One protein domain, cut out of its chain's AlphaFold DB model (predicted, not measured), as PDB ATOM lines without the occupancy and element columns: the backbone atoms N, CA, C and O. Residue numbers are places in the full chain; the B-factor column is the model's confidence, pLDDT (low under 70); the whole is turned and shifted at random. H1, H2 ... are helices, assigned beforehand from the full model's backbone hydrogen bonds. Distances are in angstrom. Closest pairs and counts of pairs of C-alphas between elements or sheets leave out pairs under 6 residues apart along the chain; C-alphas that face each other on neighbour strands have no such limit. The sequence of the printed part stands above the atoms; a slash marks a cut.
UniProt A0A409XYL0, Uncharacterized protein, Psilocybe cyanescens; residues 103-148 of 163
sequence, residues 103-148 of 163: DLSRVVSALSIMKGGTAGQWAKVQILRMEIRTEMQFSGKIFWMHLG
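What this domain is: This is residues 103 to 148 of the 163 residues of an uncharacterized protein of Psilocybe cyanescens (UniProt A0A409XYL0). A short helix, H1, folds back beside the first part of one long helix, H2, as a lopsided helical hairpin, and the far part of H2, with the last printed residues, sticks out as a bare arm. Residues 131 to 148 stand free, and this arm makes much of the length. The printed part has 46 residues with two named helices, H1 then H2, and no named strand; the class is all helix. It is only just extended, close to loose, with a radius of gyration of the C-alphas of 14.4 A, and its C-alphas span 48 by 17 by 9 A.

Where its parts are: H1 holds residues 103 to 113 and begins with C-alpha 103 at (34.601, 30.026, -9.133). It measures 15.6 A from first to last C-alpha and ends with C-alpha 113 at (29.099, 26.809, 5.067). After a tight link of 3 residues, H2 holds residues 117 to 146 and measures 45.2 A. Its last C-alpha, 146, is at (23.679, 13.118, -30.980).

How they stand to each other: H1 and H2 form a helical hairpin. They touch, with 5 pairs of C-alphas within 8 A, and H2 does so with residues 120 to 127 alone. The closest C-alphas are those of Leu 111 and Ala 123, 5.4 A apart. The helices run opposite ways at a tilt of 35.2 degrees, only just steep. In H1 every O i to N i+4 pair is within hydrogen-bond range; in H2 25 of 26 are.

The domain as a whole: The outline is a rod. The two C-alphas farthest apart are those of Gly 117 and Gly 148, at 48.6 A. The printed part has no cut and no long link. The mean pLDDT of the printed part is 80.1, and residues 134 to 148 are under 70.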
ATOM      1  N   ASP A 103      35.596  29.152  -9.748       92.44
ATOM      2  CA  ASP A 103      34.601  30.026  -9.133       92.44
ATOM      3  C   ASP A 103      33.337  29.262  -8.737       92.44
ATOM      4  O   ASP A 103      32.779  29.521  -7.670       92.44
ATOM      5  N   LEU A 104      32.912  28.267  -9.525       91.50
ATOM      6  CA  LEU A 104      31.757  27.444  -9.165       91.50
ATOM      7  C   LEU A 104      32.032  26.667  -7.871       91.50
ATOM      8  O   LEU A 104      31.222  26.693  -6.946       91.50
ATOM      9  N   SER A 105      33.206  26.050  -7.765       92.12
ATOM     10  CA  SER A 105      33.654  25.321  -6.576       92.12
ATOM     11  C   SER A 105      33.759  26.225  -5.345       92.12
ATOM     12  O   SER A 105      33.386  25.809  -4.242       92.12
ATOM     13  N   ARG A 106      34.209  27.477  -5.515       94.88
ATOM     14  CA  ARG A 106      34.210  28.491  -4.443       94.88
ATOM     15  C   ARG A 106      32.797  28.821  -3.985       94.88
ATOM     16  O   ARG A 106      32.537  28.816  -2.782       94.88
ATOM     17  N   VAL A 107      31.878  29.056  -4.920       94.62
ATOM     18  CA  VAL A 107      30.484  29.383  -4.593       94.62
ATOM     19  C   VAL A 107      29.794  28.209  -3.899       94.62
ATOM     20  O   VAL A 107      29.201  28.404  -2.842       94.62
ATOM     21  N   VAL A 108      29.921  26.985  -4.417       93.81
ATOM     22  CA  VAL A 108      29.347  25.779  -3.791       93.81
ATOM     23  C   VAL A 108      29.906  25.578  -2.380       93.81
ATOM     24  O   VAL A 108      29.151  25.317  -1.442       93.81
ATOM     25  N   SER A 109      31.214  25.771  -2.201       94.62
ATOM     26  CA  SER A 109      31.849  25.684  -0.883       94.62
ATOM     27  C   SER A 109      31.301  26.740   0.078       94.62
ATOM     28  O   SER A 109      30.915  26.396   1.194       94.62
ATOM     29  N   ALA A 110      31.196  28.002  -0.351       96.38
ATOM     30  CA  ALA A 110      30.620  29.074   0.459       96.38
ATOM     31  C   ALA A 110      29.168  28.769   0.865       96.38
ATOM     32  O   ALA A 110      28.826  28.870   2.044       96.38
ATOM     33  N   LEU A 111      28.339  28.320  -0.083       95.81
ATOM     34  CA  LEU A 111      26.948  27.927   0.165       95.81
ATOM     35  C   LEU A 111      26.845  26.773   1.170       95.81
ATOM     36  O   LEU A 111      25.941  26.769   2.001       95.81
ATOM     37  N   SER A 112      27.787  25.825   1.146       94.88
ATOM     38  CA  SER A 112      27.805  24.702   2.093       94.88
ATOM     39  C   SER A 112      28.074  25.123   3.546       94.88
ATOM     40  O   SER A 112      27.663  24.423   4.476       94.88
ATOM     41  N   ILE A 113      28.744  26.263   3.747       95.69
ATOM     42  CA  ILE A 113      29.099  26.809   5.067       95.69
ATOM     43  C   ILE A 113      27.988  27.733   5.599       95.69
ATOM     44  O   ILE A 113      27.847  27.911   6.810       95.69
ATOM     45  N   MET A 114      27.146  28.276   4.716       96.56
ATOM     46  CA  MET A 114      25.960  29.050   5.090       96.56
ATOM     47  C   MET A 114      24.896  28.133   5.706       96.56
ATOM     48  O   MET A 114      24.046  27.564   5.016       96.56
ATOM     49  N   LYS A 115      24.949  27.967   7.029       92.06
ATOM     50  CA  LYS A 115      24.036  27.118   7.796       92.06
ATOM     51  C   LYS A 115      23.339  27.948   8.867       92.06
ATOM     52  O   LYS A 115      23.978  28.502   9.752       92.06
ATOM     53  N   GLY A 116      22.010  27.958   8.814       89.12
ATOM     54  CA  GLY A 116      21.163  28.660   9.779       89.12
ATOM     55  C   GLY A 116      20.742  30.060   9.331       89.12
ATOM     56  O   GLY A 116      21.187  30.560   8.300       89.12
ATOM     57  N   GLY A 117      19.822  30.647  10.100       94.75
ATOM     58  CA  GLY A 117      19.256  31.973   9.849       94.75
ATOM     59  C   GLY A 117      18.736  32.179   8.421       94.75
ATOM     60  O   GLY A 117      18.264  31.247   7.759       94.75
ATOM     61  N   THR A 118      18.836  33.420   7.950       95.88
ATOM     62  CA  THR A 118      18.403  33.830   6.607       95.88
ATOM     63  C   THR A 118      19.359  33.314   5.529       95.88
ATOM     64  O   THR A 118      18.914  32.925   4.447       95.88
ATOM     65  N   ALA A 119      20.666  33.243   5.820       95.94
ATOM     66  CA  ALA A 119      21.657  32.778   4.846       95.94
ATOM     67  C   ALA A 119      21.458  31.305   4.481       95.94
ATOM     68  O   ALA A 119      21.519  30.958   3.306       95.94
ATOM     69  N   GLY A 120      21.152  30.444   5.453       95.69
ATOM     70  CA  GLY A 120      20.907  29.028   5.190       95.69
ATOM     71  C   GLY A 120      19.659  28.781   4.340       95.69
ATOM     72  O   GLY A 120      19.660  27.891   3.490       95.69
ATOM     73  N   GLN A 121      18.594  29.568   4.527       96.12
ATOM     74  CA  GLN A 121      17.406  29.487   3.668       96.12
ATOM     75  C   GLN A 121      17.725  29.930   2.238       96.12
ATOM     76  O   GLN A 121      17.396  29.226   1.285       96.12
ATOM     77  N   TRP A 122      18.425  31.055   2.095       95.31
ATOM     78  CA  TRP A 122      18.873  31.549   0.798       95.31
ATOM     79  C   TRP A 122      19.798  30.546   0.092       95.31
ATOM     80  O   TRP A 122      19.604  30.261  -1.090       95.31
ATOM     81  N   ALA A 123      20.739  29.945   0.822       96.31
ATOM     82  CA  ALA A 123      21.687  28.981   0.279       96.31
ATOM     83  C   ALA A 123      20.988  27.744  -0.296       96.31
ATOM     84  O   ALA A 123      21.312  27.328  -1.405       96.31
ATOM     85  N   LYS A 124      19.970  27.208   0.389       94.69
ATOM     86  CA  LYS A 124      19.155  26.093  -0.131       94.69
ATOM     87  C   LYS A 124      18.504  26.432  -1.473       94.69
ATOM     88  O   LYS A 124      18.553  25.623  -2.394       94.69
ATOM     89  N   VAL A 125      17.933  27.634  -1.599       94.56
ATOM     90  CA  VAL A 125      17.319  28.095  -2.855       94.56
ATOM     91  C   VAL A 125      18.364  28.206  -3.967       94.56
ATOM     92  O   VAL A 125      18.100  27.797  -5.096       94.56
ATOM     93  N   GLN A 126      19.562  28.717  -3.664       94.06
ATOM     94  CA  GLN A 126      20.627  28.817  -4.663       94.06
ATOM     95  C   GLN A 126      21.176  27.453  -5.081       94.06
ATOM     96  O   GLN A 126      21.400  27.247  -6.270       94.06
ATOM     97  N   ILE A 127      21.345  26.512  -4.148       92.12
ATOM     98  CA  ILE A 127      21.790  25.146  -4.458       92.12
ATOM     99  C   ILE A 127      20.802  24.481  -5.423       92.12
ATOM    100  O   ILE A 127      21.215  24.012  -6.482       92.12
ATOM    101  N   LEU A 128      19.498  24.551  -5.132       91.38
ATOM    102  CA  LEU A 128      18.451  24.042  -6.029       91.38
ATOM    103  C   LEU A 128      18.514  24.703  -7.415       91.38
ATOM    104  O   LEU A 128      18.394  24.042  -8.444       91.38
ATOM    105  N   ARG A 129      18.752  26.020  -7.462       88.44
ATOM    106  CA  ARG A 129      18.892  26.765  -8.721       88.44
ATOM    107  C   ARG A 129      20.117  26.330  -9.530       88.44
ATOM    108  O   ARG A 129      20.063  26.325 -10.760       88.44
ATOM    109  N   MET A 130      21.218  26.004  -8.858       83.81
ATOM    110  CA  MET A 130      22.442  25.522  -9.497       83.81
ATOM    111  C   MET A 130      22.277  24.113 -10.058       83.81
ATOM    112  O   MET A 130      22.738  23.853 -11.169       83.81
ATOM    113  N   GLU A 131      21.581  23.233  -9.342       82.44
ATOM    114  CA  GLU A 131      21.310  21.864  -9.785       82.44
ATOM    115  C   GLU A 131      20.505  21.862 -11.094       82.44
ATOM    116  O   GLU A 131      20.940  21.294 -12.096       82.44
ATOM    117  N   ILE A 132      19.441  22.670 -11.153       78.19
ATOM    118  CA  ILE A 132      18.634  22.867 -12.370       78.19
ATOM    119  C   ILE A 132      19.478  23.414 -13.535       78.19
ATOM    120  O   ILE A 132      19.308  23.011 -14.687       78.19
ATOM    121  N   ARG A 133      20.411  24.338 -13.266       72.00
ATOM    122  CA  ARG A 133      21.275  24.913 -14.312       72.00
ATOM    123  C   ARG A 133      22.306  23.904 -14.830       72.00
ATOM    124  O   ARG A 133      22.648  23.944 -16.013       72.00
ATOM    125  N   THR A 134      22.796  23.022 -13.966       66.31
ATOM    126  CA  THR A 134      23.798  22.009 -14.324       66.31
ATOM    127  C   THR A 134      23.177  20.926 -15.208       66.31
ATOM    128  O   THR A 134      23.760  20.571 -16.234       66.31
ATOM    129  N   GLU A 135      21.947  20.510 -14.900       58.53
ATOM    130  CA  GLU A 135      21.141  19.588 -15.717       58.53
ATOM    131  C   GLU A 135      20.912  20.117 -17.148       58.53
ATOM    132  O   GLU A 135      21.103  19.394 -18.130       58.53
ATOM    133  N   MET A 136      20.591  21.408 -17.308       55.22
ATOM    134  CA  MET A 136      20.361  21.990 -18.642       55.22
ATOM    135  C   MET A 136      21.632  22.082 -19.500       55.22
ATOM    136  O   MET A 136      21.572  21.897 -20.717       55.22
ATOM    137  N   GLN A 137      22.791  22.337 -18.888       57.22
ATOM    138  CA  GLN A 137      24.079  22.351 -19.596       57.22
ATOM    139  C   GLN A 137      24.517  20.945 -20.028       57.22
ATOM    140  O   GLN A 137      25.117  20.789 -21.095       57.22
ATOM    141  N   PHE A 138      24.198  19.922 -19.230       56.22
ATOM    142  CA  PHE A 138      24.513  18.533 -19.559       56.22
ATOM    143  C   PHE A 138      23.597  17.997 -20.670       56.22
ATOM    144  O   PHE A 138      24.080  17.420 -21.645       56.22
ATOM    145  N   SER A 139      22.295  18.291 -20.599       53.25
ATOM    146  CA  SER A 139      21.318  17.885 -21.619       53.25
ATOM    147  C   SER A 139      21.534  18.593 -22.966       53.25
ATOM    148  O   SER A 139      21.516  17.950 -24.016       53.25
ATOM    149  N   GLY A 140      21.875  19.889 -22.961       53.03
ATOM    150  CA  GLY A 140      22.204  20.620 -24.190       53.03
ATOM    151  C   GLY A 140      23.426  20.054 -24.923       53.03
ATOM    152  O   GLY A 140      23.398  19.904 -26.141       53.03
ATOM    153  N   LYS A 141      24.491  19.673 -24.203       52.81
ATOM    154  CA  LYS A 141      25.703  19.096 -24.818       52.81
ATOM    155  C   LYS A 141      25.485  17.688 -25.380       52.81
ATOM    156  O   LYS A 141      26.015  17.390 -26.448       52.81
ATOM    157  N   ILE A 142      24.688  16.851 -24.713       56.19
ATOM    158  CA  ILE A 142      24.331  15.516 -25.224       56.19
ATOM    159  C   ILE A 142      23.422  15.633 -26.459       56.19
ATOM    160  O   ILE A 142      23.610  14.897 -27.426       56.19
ATOM    161  N   PHE A 143      22.501  16.600 -26.474       53.88
ATOM    162  CA  PHE A 143      21.628  16.858 -27.623       53.88
ATOM    163  C   PHE A 143      22.415  17.293 -28.873       53.88
ATOM    164  O   PHE A 143      22.167  16.779 -29.962       53.88
ATOM    165  N   TRP A 144      23.435  18.149 -28.723       55.47
ATOM    166  CA  TRP A 144      24.331  18.510 -29.832       55.47
ATOM    167  C   TRP A 144      25.269  17.365 -30.255       55.47
ATOM    168  O   TRP A 144      25.553  17.229 -31.442       55.47
ATOM    169  N   MET A 145      25.716  16.504 -29.331       54.44
ATOM    170  CA  MET A 145      26.559  15.343 -29.665       54.44
ATOM    171  C   MET A 145      25.810  14.220 -30.398       54.44
ATOM    172  O   MET A 145      26.453  13.430 -31.086       54.44
ATOM    173  N   HIS A 146      24.478  14.144 -30.295       51.59
ATOM    174  CA  HIS A 146      23.679  13.118 -30.980       51.59
ATOM    175  C   HIS A 146      23.033  13.593 -32.297       51.59
ATOM    176  O   HIS A 146      22.546  12.769 -33.065       51.59
ATOM    177  N   LEU A 147      23.068  14.897 -32.598       53.09
ATOM    178  CA  LEU A 147      22.547  15.483 -33.846       53.09
ATOM    179  C   LEU A 147      23.649  15.994 -34.795       53.09
ATOM    180  O   LEU A 147      23.382  16.746 -35.728       53.09
ATOM    181  N   GLY A 148      24.892  15.556 -34.591       49.25
ATOM    182  CA  GLY A 148      26.032  15.829 -35.466       49.25
ATOM    183  C   GLY A 148      26.128  14.909 -36.691       49.25
ATOM    184  O   GLY A 148      27.163  14.279 -36.890       49.25
TER     185      GLY A 148